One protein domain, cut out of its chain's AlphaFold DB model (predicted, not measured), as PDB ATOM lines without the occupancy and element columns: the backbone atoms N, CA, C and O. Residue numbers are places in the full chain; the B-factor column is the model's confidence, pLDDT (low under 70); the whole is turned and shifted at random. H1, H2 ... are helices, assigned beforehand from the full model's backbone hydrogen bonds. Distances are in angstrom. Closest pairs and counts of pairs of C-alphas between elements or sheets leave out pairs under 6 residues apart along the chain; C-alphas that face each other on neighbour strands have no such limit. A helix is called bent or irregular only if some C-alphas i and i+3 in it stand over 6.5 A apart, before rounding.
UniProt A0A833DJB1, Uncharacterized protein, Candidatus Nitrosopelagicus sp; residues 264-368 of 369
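Overview. This is residues 264 to 368 of the 369 residues of an uncharacterized protein of Candidatus Nitrosopelagicus sp (UniProt A0A833DJB1). Three long helices lie side by side in a loose, rod-shaped bundle: H2 and H3 make a helical hairpin, and H1 packs on H3, running the same way as it. H2 is the longest and reaches well past the last residues of H3, and a long link from H1 comes round to its far end, where residues 304 to 310 stick out free. The printed part has 105 residues, with three named helices in the order H1, H2, H3 and no named strand; the class is all helix. The whole is loose, with a radius of gyration of the C-alphas of 18.5 A, and its C-alphas span 64 by 21 by 20 A.

Arrangement. Go along the printed part from Pro 264 and you come first to H1, residues 273 to 296. After a long link comes H2, residues 309 to 342, and after a tight link comes H3, residues 345 to 366. Look at Ile 286 and Glu 359, the closest C-alphas of H1 and H3, 6.6 A apart: here the two helices touch. They run the same way at a shallow tilt of 17 degrees. H2 and H3 form a hairpin; they touch, and their closest C-alphas are those of Phe 336 and Met 351, 5.8 A apart. They run opposite ways at a shallow tilt of 18 degrees. H1 and H2 are near each other, with 6 pairs of C-alphas within 10 A and no pair within 8 A. In H1 and H2 every O i to N i+4 pair is within hydrogen-bond range; in H3 it is 16 of 18.

Along the chain. Find C-alpha 273 at (862.218, -8.189, 169.298); from there H1 runs 34.8 A to C-alpha 296. H2 begins at C-alpha 309 at (816.907, -39.312, 177.421) and runs 49.3 A to C-alpha 342. H3 measures 32.7 A from C-alpha 345 to C-alpha 366 at (835.731, -26.373, 164.528). It is irregular: C-alphas 346 and 349 are 7.2 A apart.

Size, cuts and confidence. Look for the two C-alphas farthest apart at Thr 267 and Asn 307; they are 64.1 A from each other. The printed part has no cut. The long link from H1 to H2 is residues 297 to 308, whose C-alphas lie 16 to 34 A from the mean of the C-alphas. The mean pLDDT of the printed part is 72.8, and 31 residues are under 70; among them are residues 264 to 274, residues 296 to 307 and residues 343 to 346.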
ATOM      1  N   PRO A 264     855.803  -1.410 175.947       49.44
ATOM      2  CA  PRO A 264     856.874  -1.531 176.929       49.44
ATOM      3  C   PRO A 264     857.741  -0.268 176.871       49.44
ATOM      4  O   PRO A 264     858.106   0.180 175.786       49.44
ATOM      5  N   ARG A 265     858.107   0.312 178.024       44.44
ATOM      6  CA  ARG A 265     859.118   1.383 178.055       44.44
ATOM      7  C   ARG A 265     860.374   0.895 177.329       44.44
ATOM      8  O   ARG A 265     860.918  -0.141 177.700       44.44
ATOM      9  N   GLN A 266     860.791   1.649 176.310       47.47
ATOM     10  CA  GLN A 266     862.038   1.480 175.568       47.47
ATOM     11  C   GLN A 266     863.200   1.331 176.544       47.47
ATOM     12  O   GLN A 266     863.558   2.280 177.232       47.47
ATOM     13  N   THR A 267     863.713   0.116 176.657       47.28
ATOM     14  CA  THR A 267     865.039  -0.301 177.135       47.28
ATOM     15  C   THR A 267     864.860  -1.787 177.425       47.28
ATOM     16  O   THR A 267     864.053  -2.098 178.287       47.28
ATOM     17  N   PHE A 268     865.523  -2.680 176.674       48.78
ATOM     18  CA  PHE A 268     865.751  -4.124 176.948       48.78
ATOM     19  C   PHE A 268     865.523  -5.146 175.811       48.78
ATOM     20  O   PHE A 268     865.596  -6.339 176.092       48.78
ATOM     21  N   PHE A 269     865.337  -4.778 174.537       51.34
ATOM     22  CA  PHE A 269     865.242  -5.799 173.472       51.34
ATOM     23  C   PHE A 269     865.959  -5.407 172.180       51.34
ATOM     24  O   PHE A 269     865.310  -4.977 171.242       51.34
ATOM     25  N   ASP A 270     867.266  -5.655 172.095       53.66
ATOM     26  CA  ASP A 270     867.965  -5.690 170.806       53.66
ATOM     27  C   ASP A 270     868.389  -7.142 170.519       53.66
ATOM     28  O   ASP A 270     869.107  -7.756 171.308       53.66
ATOM     29  N   ASN A 271     867.890  -7.685 169.399       54.28
ATOM     30  CA  ASN A 271     868.094  -9.016 168.781       54.28
ATOM     31  C   ASN A 271     867.008 -10.104 168.937       54.28
ATOM     32  O   ASN A 271     867.031 -11.045 168.149       54.28
ATOM     33  N   LYS A 272     866.019  -9.988 169.837       59.34
ATOM     34  CA  LYS A 272     864.855 -10.921 169.883       59.34
ATOM     35  C   LYS A 272     863.475 -10.252 169.791       59.34
ATOM     36  O   LYS A 272     862.440 -10.886 169.988       59.34
ATOM     37  N   GLU A 273     863.452  -8.967 169.449       66.50
ATOM     38  CA  GLU A 273     862.218  -8.189 169.298       66.50
ATOM     39  C   GLU A 273     861.331  -8.720 168.154       66.50
ATOM     40  O   GLU A 273     860.111  -8.780 168.286       66.50
ATOM     41  N   GLU A 274     861.946  -9.168 167.056       69.56
ATOM     42  CA  GLU A 274     861.232  -9.683 165.881       69.56
ATOM     43  C   GLU A 274     860.592 -11.061 166.129       69.56
ATOM     44  O   GLU A 274     859.480 -11.332 165.678       69.56
ATOM     45  N   GLU A 275     861.251 -11.920 166.913       72.50
ATOM     46  CA  GLU A 275     860.736 -13.239 167.309       72.50
ATOM     47  C   GLU A 275     859.475 -13.092 168.176       72.50
ATOM     48  O   GLU A 275     858.437 -13.688 167.888       72.50
ATOM     49  N   LEU A 276     859.513 -12.196 169.169       74.25
ATOM     50  CA  LEU A 276     858.348 -11.889 169.999       74.25
ATOM     51  C   LEU A 276     857.209 -11.239 169.193       74.25
ATOM     52  O   LEU A 276     856.044 -11.577 169.410       74.25
ATOM     53  N   LYS A 277     857.514 -10.344 168.241       74.44
ATOM     54  CA  LYS A 277     856.505  -9.768 167.330       74.44
ATOM     55  C   LYS A 277     855.781 -10.855 166.531       74.44
ATOM     56  O   LYS A 277     854.556 -10.804 166.407       74.44
ATOM     57  N   ASN A 278     856.507 -11.859 166.043       80.25
ATOM     58  CA  ASN A 278     855.926 -12.984 165.309       80.25
ATOM     59  C   ASN A 278     855.044 -13.875 166.196       80.25
ATOM     60  O   ASN A 278     853.924 -14.202 165.796       80.25
ATOM     61  N   ILE A 279     855.492 -14.193 167.416       81.44
ATOM     62  CA  ILE A 279     854.715 -14.948 168.417       81.44
ATOM     63  C   ILE A 279     853.386 -14.240 168.724       81.44
ATOM     64  O   ILE A 279     852.319 -14.855 168.678       81.44
ATOM     65  N   LEU A 280     853.421 -12.928 168.980       78.50
ATOM     66  CA  LEU A 280     852.219 -12.140 169.274       78.50
ATOM     67  C   LEU A 280     851.268 -12.063 168.071       78.50
ATOM     68  O   LEU A 280     850.058 -12.211 168.228       78.50
ATOM     69  N   LYS A 281     851.800 -11.922 166.851       81.31
ATOM     70  CA  LYS A 281     851.001 -11.950 165.616       81.31
ATOM     71  C   LYS A 281     850.304 -13.301 165.405       81.31
ATOM     72  O   LYS A 281     849.155 -13.354 164.955       81.31
ATOM     73  N   ARG A 282     850.992 -14.402 165.721       84.50
ATOM     74  CA  ARG A 282     850.435 -15.759 165.652       84.50
ATOM     75  C   ARG A 282     849.311 -15.941 166.672       84.50
ATOM     76  O   ARG A 282     848.241 -16.424 166.305       84.50
ATOM     77  N   GLN A 283     849.507 -15.461 167.898       82.88
ATOM     78  CA  GLN A 283     848.468 -15.431 168.925       82.88
ATOM     79  C   GLN A 283     847.234 -14.639 168.462       82.88
ATOM     80  O   GLN A 283     846.114 -15.142 168.527       82.88
ATOM     81  N   ASP A 284     847.436 -13.434 167.922       78.94
ATOM     82  CA  ASP A 284     846.360 -12.593 167.388       78.94
ATOM     83  C   ASP A 284     845.565 -13.307 166.286       78.94
ATOM     84  O   ASP A 284     844.339 -13.213 166.237       78.94
ATOM     85  N   THR A 285     846.247 -14.069 165.431       83.06
ATOM     86  CA  THR A 285     845.600 -14.854 164.374       83.06
ATOM     87  C   THR A 285     844.691 -15.943 164.955       83.06
ATOM     88  O   THR A 285     843.564 -16.107 164.488       83.06
ATOM     89  N   ILE A 286     845.143 -16.668 165.987       82.81
ATOM     90  CA  ILE A 286     844.332 -17.682 166.685       82.81
ATOM     91  C   ILE A 286     843.086 -17.037 167.305       82.81
ATOM     92  O   ILE A 286     841.980 -17.564 167.183       82.81
ATOM     93  N   TYR A 287     843.245 -15.859 167.905       80.38
ATOM     94  CA  TYR A 287     842.131 -15.113 168.478       80.38
ATOM     95  C   TYR A 287     841.089 -14.680 167.454       80.38
ATOM     96  O   TYR A 287     839.900 -14.868 167.699       80.38
ATOM     97  N   GLN A 288     841.516 -14.126 166.315       79.31
ATOM     98  CA  GLN A 288     840.588 -13.724 165.251       79.31
ATOM     99  C   GLN A 288     839.811 -14.923 164.713       79.31
ATOM    100  O   GLN A 288     838.593 -14.865 164.579       79.31
ATOM    101  N   LYS A 289     840.495 -16.050 164.508       83.44
ATOM    102  CA  LYS A 289     839.861 -17.296 164.079       83.44
ATOM    103  C   LYS A 289     838.808 -17.797 165.079       83.44
ATOM    104  O   LYS A 289     837.727 -18.205 164.665       83.44
ATOM    105  N   ILE A 290     839.095 -17.768 166.384       81.06
ATOM    106  CA  ILE A 290     838.123 -18.145 167.430       81.06
ATOM    107  C   ILE A 290     836.956 -17.159 167.463       81.06
ATOM    108  O   ILE A 290     835.808 -17.571 167.585       81.06
ATOM    109  N   HIS A 291     837.231 -15.865 167.326       77.69
ATOM    110  CA  HIS A 291     836.208 -14.829 167.268       77.69
ATOM    111  C   HIS A 291     835.248 -15.047 166.084       77.69
ATOM    112  O   HIS A 291     834.034 -15.097 166.278       77.69
ATOM    113  N   GLU A 292     835.774 -15.253 164.875       78.56
ATOM    114  CA  GLU A 292     834.985 -15.567 163.674       78.56
ATOM    115  C   GLU A 292     834.183 -16.865 163.831       78.56
ATOM    116  O   GLU A 292     832.996 -16.907 163.500       78.56
ATOM    117  N   LEU A 293     834.798 -17.912 164.391       79.25
ATOM    118  CA  LEU A 293     834.133 -19.179 164.697       79.25
ATOM    119  C   LEU A 293     832.931 -18.960 165.632       79.25
ATOM    120  O   LEU A 293     831.825 -19.426 165.361       79.25
ATOM    121  N   MET A 294     833.118 -18.204 166.714       76.75
ATOM    122  CA  MET A 294     832.060 -17.928 167.687       76.75
ATOM    123  C   MET A 294     830.933 -17.072 167.095       76.75
ATOM    124  O   MET A 294     829.771 -17.320 167.420       76.75
ATOM    125  N   GLN A 295     831.244 -16.136 166.190       72.19
ATOM    126  CA  GLN A 295     830.245 -15.330 165.476       72.19
ATOM    127  C   GLN A 295     829.443 -16.131 164.439       72.19
ATOM    128  O   GLN A 295     828.241 -15.919 164.298       72.19
ATOM    129  N   THR A 296     830.092 -17.039 163.709       69.56
ATOM    130  CA  THR A 296     829.473 -17.793 162.600       69.56
ATOM    131  C   THR A 296     828.760 -19.070 163.051       69.56
ATOM    132  O   THR A 296     827.880 -19.571 162.350       69.56
ATOM    133  N   SER A 297     829.091 -19.582 164.239       65.12
ATOM    134  CA  SER A 297     828.528 -20.820 164.780       65.12
ATOM    135  C   SER A 297     827.014 -20.742 165.046       65.12
ATOM    136  O   SER A 297     826.542 -20.284 166.092       65.12
ATOM    137  N   SER A 298     826.216 -21.288 164.126       57.91
ATOM    138  CA  SER A 298     824.790 -21.580 164.339       57.91
ATOM    139  C   SER A 298     824.634 -22.909 165.075       57.91
ATOM    140  O   SER A 298     824.085 -23.870 164.551       57.91
ATOM    141  N   LEU A 299     825.169 -22.991 166.291       57.22
ATOM    142  CA  LEU A 299     825.060 -24.183 167.124       57.22
ATOM    143  C   LEU A 299     823.611 -24.359 167.592       57.22
ATOM    144  O   LEU A 299     823.237 -23.927 168.681       57.22
ATOM    145  N   SER A 300     822.773 -24.975 166.761       56.06
ATOM    146  CA  SER A 300     821.453 -25.442 167.165       56.06
ATOM    147  C   SER A 300     821.621 -26.722 167.991       56.06
ATOM    148  O   SER A 300     821.385 -27.830 167.513       56.06
ATOM    149  N   PHE A 301     822.049 -26.587 169.247       59.81
ATOM    150  CA  PHE A 301     822.003 -27.693 170.212       59.81
ATOM    151  C   PHE A 301     820.564 -28.032 170.644       59.81
ATOM    152  O   PHE A 301     820.335 -29.027 171.326       59.81
ATOM    153  N   ALA A 302     819.583 -27.230 170.223       54.59
ATOM    154  CA  ALA A 302     818.195 -27.359 170.618       54.59
ATOM    155  C   ALA A 302     817.367 -28.165 169.605       54.59
ATOM    156  O   ALA A 302     817.110 -27.710 168.493       54.59
ATOM    157  N   ASN A 303     816.823 -29.297 170.055       54.16
ATOM    158  CA  ASN A 303     815.494 -29.732 169.632       54.16
ATOM    159  C   ASN A 303     814.533 -29.407 170.779       54.16
ATOM    160  O   ASN A 303     814.480 -30.119 171.778       54.16
ATOM    161  N   SER A 304     813.762 -28.326 170.644       48.91
ATOM    162  CA  SER A 304     812.889 -27.764 171.694       48.91
ATOM    163  C   SER A 304     811.686 -28.641 172.092       48.91
ATOM    164  O   SER A 304     810.793 -28.183 172.804       48.91
ATOM    165  N   LYS A 305     811.644 -29.901 171.640       53.97
ATOM    166  CA  LYS A 305     810.605 -30.900 171.940       53.97
ATOM    167  C   LYS A 305     811.165 -32.327 172.080       53.97
ATOM    168  O   LYS A 305     810.451 -33.281 171.787       53.97
ATOM    169  N   GLU A 306     812.435 -32.493 172.457       62.81
ATOM    170  CA  GLU A 306     813.020 -33.830 172.641       62.81
ATOM    171  C   GLU A 306     812.798 -34.348 174.071       62.81
ATOM    172  O   GLU A 306     813.128 -33.672 175.047       62.81
ATOM    173  N   ASN A 307     812.233 -35.552 174.173       65.00
ATOM    174  CA  ASN A 307     811.935 -36.239 175.436       65.00
ATOM    175  C   ASN A 307     812.690 -37.572 175.568       65.00
ATOM    176  O   ASN A 307     812.583 -38.237 176.595       65.00
ATOM    177  N   ASP A 308     813.446 -37.971 174.544       72.19
ATOM    178  CA  ASP A 308     814.315 -39.140 174.596       72.19
ATOM    179  C   ASP A 308     815.598 -38.824 175.384       72.19
ATOM    180  O   ASP A 308     816.434 -38.014 174.968       72.19
ATOM    181  N   LEU A 309     815.763 -39.492 176.530       62.19
ATOM    182  CA  LEU A 309     816.907 -39.312 177.421       62.19
ATOM    183  C   LEU A 309     818.241 -39.627 176.730       62.19
ATOM    184  O   LEU A 309     819.229 -38.946 177.002       62.19
ATOM    185  N   SER A 310     818.286 -40.591 175.803       62.72
ATOM    186  CA  SER A 310     819.517 -40.937 175.078       62.72
ATOM    187  C   SER A 310     820.000 -39.765 174.225       62.72
ATOM    188  O   SER A 310     821.180 -39.407 174.234       62.72
ATOM    189  N   LYS A 311     819.072 -39.106 173.528       71.19
ATOM    190  CA  LYS A 311     819.382 -37.939 172.696       71.19
ATOM    191  C   LYS A 311     819.709 -36.708 173.531       71.19
ATOM    192  O   LYS A 311     820.652 -35.992 173.205       71.19
ATOM    193  N   LEU A 312     818.986 -36.474 174.629       70.69
ATOM    194  CA  LEU A 312     819.298 -35.381 175.558       70.69
ATOM    195  C   LEU A 312     820.690 -35.558 176.184       70.69
ATOM    196  O   LEU A 312     821.453 -34.600 176.287       70.69
ATOM    197  N   THR A 313     821.065 -36.790 176.531       65.56
ATOM    198  CA  THR A 313     822.410 -37.120 177.029       65.56
ATOM    199  C   THR A 313     823.472 -36.831 175.976       65.56
ATOM    200  O   THR A 313     824.502 -36.222 176.273       65.56
ATOM    201  N   GLU A 314     823.216 -37.198 174.719       70.50
ATOM    202  CA  GLU A 314     824.129 -36.897 173.622       70.50
ATOM    203  C   GLU A 314     824.311 -35.385 173.412       70.50
ATOM    204  O   GLU A 314     825.450 -34.926 173.275       70.50
ATOM    205  N   ILE A 315     823.219 -34.614 173.436       74.19
ATOM    206  CA  ILE A 315     823.236 -33.148 173.331       74.19
ATOM    207  C   ILE A 315     824.041 -32.540 174.484       74.19
ATOM    208  O   ILE A 315     824.979 -31.775 174.245       74.19
ATOM    209  N   SER A 316     823.741 -32.931 175.727       73.25
ATOM    210  CA  SER A 316     824.442 -32.430 176.914       73.25
ATOM    211  C   SER A 316     825.940 -32.736 176.852       73.25
ATOM    212  O   SER A 316     826.771 -31.859 177.087       73.25
ATOM    213  N   ARG A 317     826.312 -33.955 176.441       70.25
ATOM    214  CA  ARG A 317     827.711 -34.364 176.268       70.25
ATOM    215  C   ARG A 317     828.433 -33.511 175.222       70.25
ATOM    216  O   ARG A 317     829.587 -33.141 175.435       70.25
ATOM    217  N   ARG A 318     827.784 -33.193 174.096       74.44
ATOM    218  CA  ARG A 318     828.358 -32.326 173.051       74.44
ATOM    219  C   ARG A 318     828.581 -30.900 173.570       74.44
ATOM    220  O   ARG A 318     829.693 -30.392 173.437       74.44
ATOM    221  N   GLN A 319     827.591 -30.303 174.239       77.69
ATOM    222  CA  GLN A 319     827.722 -28.978 174.864       77.69
ATOM    223  C   GLN A 319     828.843 -28.941 175.912       77.69
ATOM    224  O   GLN A 319     829.652 -28.016 175.931       77.69
ATOM    225  N   GLN A 320     828.940 -29.961 176.770       74.00
ATOM    226  CA  GLN A 320     829.978 -30.025 177.801       74.00
ATOM    227  C   GLN A 320     831.384 -30.127 177.205       74.00
ATOM    228  O   GLN A 320     832.295 -29.451 177.683       74.00
ATOM    229  N   LYS A 321     831.565 -30.928 176.147       76.44
ATOM    230  CA  LYS A 321     832.844 -30.999 175.426       76.44
ATOM    231  C   LYS A 321     833.222 -29.647 174.825       76.44
ATOM    232  O   LYS A 321     834.360 -29.221 174.989       76.44
ATOM    233  N   PHE A 322     832.265 -28.953 174.215       80.31
ATOM    234  CA  PHE A 322     832.473 -27.608 173.684       80.31
ATOM    235  C   PHE A 322     832.897 -26.613 174.782       80.31
ATOM    236  O   PHE A 322     833.941 -25.971 174.669       80.31
ATOM    237  N   ILE A 323     832.151 -26.550 175.893       76.69
ATOM    238  CA  ILE A 323     832.473 -25.692 177.048       76.69
ATOM    239  C   ILE A 323     833.864 -26.024 177.612       76.69
ATOM    240  O   ILE A 323     834.618 -25.120 177.975       76.69
ATOM    241  N   SER A 324     834.227 -27.309 177.682       76.44
ATOM    242  CA  SER A 324     835.540 -27.749 178.163       76.44
ATOM    243  C   SER A 324     836.679 -27.259 177.270       76.44
ATOM    244  O   SER A 324     837.653 -26.722 177.791       76.44
ATOM    245  N   SER A 325     836.550 -27.382 175.946       79.31
ATOM    246  CA  SER A 325     837.550 -26.884 174.992       79.31
ATOM    247  C   SER A 325     837.750 -25.367 175.116       79.31
ATOM    248  O   SER A 325     838.880 -24.883 175.093       79.31
ATOM    249  N   ILE A 326     836.671 -24.606 175.338       81.75
ATOM    250  CA  ILE A 326     836.759 -23.158 175.591       81.75
ATOM    251  C   ILE A 326     837.487 -22.859 176.912       81.75
ATOM    252  O   ILE A 326     838.341 -21.972 176.962       81.75
ATOM    253  N   LYS A 327     837.209 -23.606 177.988       78.88
ATOM    254  CA  LYS A 327     837.935 -23.459 179.265       78.88
ATOM    255  C   LYS A 327     839.427 -23.768 179.121       78.88
ATOM    256  O   LYS A 327     840.253 -23.048 179.683       78.88
ATOM    257  N   GLU A 328     839.768 -24.816 178.374       77.88
ATOM    258  CA  GLU A 328     841.152 -25.202 178.082       77.88
ATOM    259  C   GLU A 328     841.890 -24.073 177.354       77.88
ATOM    260  O   GLU A 328     842.979 -23.678 177.776       77.88
ATOM    261  N   PHE A 329     841.247 -23.471 176.347       83.81
ATOM    262  CA  PHE A 329     841.779 -22.310 175.637       83.81
ATOM    263  C   PHE A 329     842.085 -21.139 176.587       83.81
ATOM    264  O   PHE A 329     843.202 -20.619 176.587       83.81
ATOM    265  N   PHE A 330     841.144 -20.758 177.462       79.12
ATOM    266  CA  PHE A 330     841.374 -19.686 178.441       79.12
ATOM    267  C   PHE A 330     842.504 -20.001 179.428       79.12
ATOM    268  O   PHE A 330     843.273 -19.108 179.790       79.12
ATOM    269  N   SER A 331     842.625 -21.259 179.862       75.00
ATOM    270  CA  SER A 331     843.697 -21.690 180.764       75.00
ATOM    271  C   SER A 331     845.067 -21.614 180.090       75.00
ATOM    272  O   SER A 331     845.992 -21.017 180.649       75.00
ATOM    273  N   SER A 332     845.191 -22.154 178.872       80.44
ATOM    274  CA  SER A 332     846.419 -22.063 178.074       80.44
ATOM    275  C   SER A 332     846.793 -20.603 177.820       80.44
ATOM    276  O   SER A 332     847.934 -20.197 178.055       80.44
ATOM    277  N   ASN A 333     845.815 -19.768 177.468       80.06
ATOM    278  CA  ASN A 333     846.050 -18.346 177.302       80.06
ATOM    279  C   ASN A 333     846.515 -17.662 178.595       80.06
ATOM    280  O   ASN A 333     847.434 -16.852 178.568       80.06
ATOM    281  N   SER A 334     845.935 -17.996 179.747       75.12
ATOM    282  CA  SER A 334     846.380 -17.441 181.029       75.12
ATOM    283  C   SER A 334     847.854 -17.763 181.309       75.12
ATOM    284  O   SER A 334     848.624 -16.878 181.694       75.12
ATOM    285  N   LYS A 335     848.283 -19.003 181.031       78.19
ATOM    286  CA  LYS A 335     849.690 -19.423 181.146       78.19
ATOM    287  C   LYS A 335     850.591 -18.668 180.173       78.19
ATOM    288  O   LYS A 335     851.648 -18.190 180.583       78.19
ATOM    289  N   PHE A 336     850.153 -18.505 178.925       81.56
ATOM    290  CA  PHE A 336     850.868 -17.712 177.927       81.56
ATOM    291  C   PHE A 336     851.061 -16.273 178.418       81.56
ATOM    292  O   PHE A 336     852.173 -15.750 178.411       81.56
ATOM    293  N   MET A 337     850.003 -15.650 178.944       74.06
ATOM    294  CA  MET A 337     850.051 -14.284 179.467       74.06
ATOM    295  C   MET A 337     850.953 -14.167 180.701       74.06
ATOM    296  O   MET A 337     851.640 -13.160 180.872       74.06
ATOM    297  N   ALA A 338     850.995 -15.189 181.559       74.06
ATOM    298  CA  ALA A 338     851.922 -15.236 182.684       74.06
ATOM    299  C   ALA A 338     853.387 -15.320 182.220       74.06
ATOM    300  O   ALA A 338     854.236 -14.628 182.783       74.06
ATOM    301  N   ALA A 339     853.678 -16.114 181.185       76.25
ATOM    302  CA  ALA A 339     855.005 -16.185 180.572       76.25
ATOM    303  C   ALA A 339     855.397 -14.845 179.927       76.25
ATOM    304  O   ALA A 339     856.468 -14.313 180.218       76.25
ATOM    305  N   TYR A 340     854.487 -14.231 179.164       74.44
ATOM    306  CA  TYR A 340     854.698 -12.917 178.557       74.44
ATOM    307  C   TYR A 340     855.012 -11.830 179.600       74.44
ATOM    308  O   TYR A 340     855.963 -11.062 179.444       74.44
ATOM    309  N   ARG A 341     854.277 -11.791 180.724       71.19
ATOM    310  CA  ARG A 341     854.513 -10.816 181.810       71.19
ATOM    311  C   ARG A 341     855.882 -10.950 182.472       71.19
ATOM    312  O   ARG A 341     856.390  -9.950 182.975       71.19
ATOM    313  N   LYS A 342     856.471 -12.150 182.485       76.38
ATOM    314  CA  LYS A 342     857.818 -12.380 183.033       76.38
ATOM    315  C   LYS A 342     858.922 -11.784 182.155       76.38
ATOM    316  O   LYS A 342     860.028 -11.615 182.655       76.38
ATOM    317  N   LYS A 343     858.623 -11.430 180.894       66.12
ATOM    318  CA  LYS A 343     859.517 -10.714 179.962       66.12
ATOM    319  C   LYS A 343     860.916 -11.342 179.831       66.12
ATOM    320  O   LYS A 343     861.903 -10.626 179.701       66.12
ATOM    321  N   SER A 344     860.996 -12.672 179.876       67.25
ATOM    322  CA  SER A 344     862.254 -13.428 179.823       67.25
ATOM    323  C   SER A 344     862.414 -14.098 178.446       67.25
ATOM    324  O   SER A 344     861.519 -14.841 178.031       67.25
ATOM    325  N   PRO A 345     863.528 -13.854 177.725       62.69
ATOM    326  CA  PRO A 345     863.795 -14.458 176.417       62.69
ATOM    327  C   PRO A 345     863.938 -15.984 176.429       62.69
ATOM    328  O   PRO A 345     863.828 -16.626 175.384       62.69
ATOM    329  N   GLU A 346     864.202 -16.574 177.596       67.81
ATOM    330  CA  GLU A 346     864.270 -18.024 177.787       67.81
ATOM    331  C   GLU A 346     862.883 -18.692 177.725       67.81
ATOM    332  O   GLU A 346     862.792 -19.904 177.547       67.81
ATOM    333  N   LEU A 347     861.796 -17.915 177.831       74.25
ATOM    334  CA  LEU A 347     860.421 -18.426 177.839       74.25
ATOM    335  C   LEU A 347     859.756 -18.451 176.451       74.25
ATOM    336  O   LEU A 347     858.616 -18.896 176.344       74.25
ATOM    337  N   TYR A 348     860.439 -18.035 175.376       74.94
ATOM    338  CA  TYR A 348     859.854 -18.042 174.025       74.94
ATOM    339  C   TYR A 348     859.493 -19.445 173.535       74.94
ATOM    340  O   TYR A 348     858.400 -19.638 173.014       74.94
ATOM    341  N   ALA A 349     860.342 -20.441 173.797       77.62
ATOM    342  CA  ALA A 349     860.028 -21.832 173.467       77.62
ATOM    343  C   ALA A 349     858.761 -22.318 174.194       77.62
ATOM    344  O   ALA A 349     857.946 -23.032 173.619       77.62
ATOM    345  N   GLN A 350     858.551 -21.880 175.441       82.69
ATOM    346  CA  GLN A 350     857.331 -22.189 176.187       82.69
ATOM    347  C   GLN A 350     856.105 -21.491 175.583       82.69
ATOM    348  O   GLN A 350     855.029 -22.080 175.531       82.69
ATOM    349  N   MET A 351     856.250 -20.246 175.127       80.19
ATOM    350  CA  MET A 351     855.173 -19.504 174.470       80.19
ATOM    351  C   MET A 351     854.773 -20.140 173.133       80.19
ATOM    352  O   MET A 351     853.581 -20.251 172.873       80.19
ATOM    353  N   GLU A 352     855.730 -20.609 172.329       83.25
ATOM    354  CA  GLU A 352     855.459 -21.333 171.077       83.25
ATOM    355  C   GLU A 352     854.716 -22.652 171.322       83.25
ATOM    356  O   GLU A 352     853.703 -22.909 170.678       83.25
ATOM    357  N   ILE A 353     855.133 -23.437 172.325       85.50
ATOM    358  CA  ILE A 353     854.418 -24.664 172.719       85.50
ATOM    359  C   ILE A 353     852.965 -24.350 173.101       85.50
ATOM    360  O   ILE A 353     852.041 -25.032 172.665       85.50
ATOM    361  N   LEU A 354     852.739 -23.283 173.876       84.88
ATOM    362  CA  LEU A 354     851.390 -22.863 174.262       84.88
ATOM    363  C   LEU A 354     850.554 -22.394 173.056       84.88
ATOM    364  O   LEU A 354     849.338 -22.576 173.061       84.88
ATOM    365  N   LEU A 355     851.174 -21.811 172.025       83.19
ATOM    366  CA  LEU A 355     850.488 -21.458 170.776       83.19
ATOM    367  C   LEU A 355     850.113 -22.696 169.959       83.19
ATOM    368  O   LEU A 355     849.010 -22.746 169.414       83.19
ATOM    369  N   ASP A 356     850.991 -23.696 169.896       86.31
ATOM    370  CA  ASP A 356     850.695 -24.974 169.244       86.31
ATOM    371  C   ASP A 356     849.515 -25.675 169.934       86.31
ATOM    372  O   ASP A 356     848.576 -26.119 169.266       86.31
ATOM    373  N   GLU A 357     849.496 -25.693 171.270       86.81
ATOM    374  CA  GLU A 357     848.363 -26.191 172.060       86.81
ATOM    375  C   GLU A 357     847.066 -25.426 171.748       86.81
ATOM    376  O   GLU A 357     846.018 -26.037 171.533       86.81
ATOM    377  N   GLN A 358     847.123 -24.091 171.677       86.00
ATOM    378  CA  GLN A 358     845.958 -23.260 171.356       86.00
ATOM    379  C   GLN A 358     845.421 -23.505 169.942       86.00
ATOM    380  O   GLN A 358     844.204 -23.549 169.765       86.00
ATOM    381  N   GLU A 359     846.284 -23.703 168.941       86.19
ATOM    382  CA  GLU A 359     845.846 -24.018 167.575       86.19
ATOM    383  C   GLU A 359     845.192 -25.410 167.517       86.19
ATOM    384  O   GLU A 359     844.167 -25.569 166.856       86.19
ATOM    385  N   VAL A 360     845.699 -26.401 168.263       86.12
ATOM    386  CA  VAL A 360     845.048 -27.719 168.395       86.12
ATOM    387  C   VAL A 360     843.665 -27.592 169.035       86.12
ATOM    388  O   VAL A 360     842.703 -28.186 168.544       86.12
ATOM    389  N   ILE A 361     843.533 -26.804 170.108       84.38
ATOM    390  CA  ILE A 361     842.237 -26.537 170.749       84.38
ATOM    391  C   ILE A 361     841.285 -25.850 169.762       84.38
ATOM    392  O   ILE A 361     840.120 -26.231 169.668       84.38
ATOM    393  N   PHE A 362     841.782 -24.892 168.980       82.19
ATOM    394  CA  PHE A 362     840.998 -24.240 167.939       82.19
ATOM    395  C   PHE A 362     840.504 -25.223 166.863       82.19
ATOM    396  O   PHE A 362     839.331 -25.162 166.493       82.19
ATOM    397  N   GLN A 363     841.337 -26.156 166.389       84.25
ATOM    398  CA  GLN A 363     840.873 -27.170 165.431       84.25
ATOM    399  C   GLN A 363     839.780 -28.059 166.035       84.25
ATOM    400  O   GLN A 363     838.754 -28.255 165.396       84.25
ATOM    401  N   LYS A 364     839.928 -28.495 167.295       82.56
ATOM    402  CA  LYS A 364     838.862 -29.234 167.996       82.56
ATOM    403  C   LYS A 364     837.562 -28.431 168.065       82.56
ATOM    404  O   LYS A 364     836.489 -29.009 167.976       82.56
ATOM    405  N   LEU A 365     837.639 -27.110 168.257       80.25
ATOM    406  CA  LEU A 365     836.459 -26.242 168.324       80.25
ATOM    407  C   LEU A 365     835.689 -26.187 166.996       80.25
ATOM    408  O   LEU A 365     834.460 -26.136 167.034       80.25
ATOM    409  N   LYS A 366     836.378 -26.266 165.848       78.50
ATOM    410  CA  LYS A 366     835.731 -26.373 164.528       78.50
ATOM    411  C   LYS A 366     834.910 -27.641 164.360       78.50
ATOM    412  O   LYS A 366     833.897 -27.602 163.681       78.50
ATOM    413  N   ASP A 367     835.314 -28.738 164.993       75.94
ATOM    414  CA  ASP A 367     834.592 -30.011 164.891       75.94
ATOM    415  C   ASP A 367     833.209 -29.964 165.570       75.94
ATOM    416  O   ASP A 367     832.404 -30.885 165.412       75.94
ATOM    417  N   PHE A 368     832.930 -28.913 166.353       69.06
ATOM    418  CA  PHE A 368     831.647 -28.720 167.025       69.06
ATOM    419  C   PHE A 368     830.692 -27.786 166.279       69.06
ATOM    420  O   PHE A 368     829.492 -27.905 166.514       69.06
TER     421      PHE A 368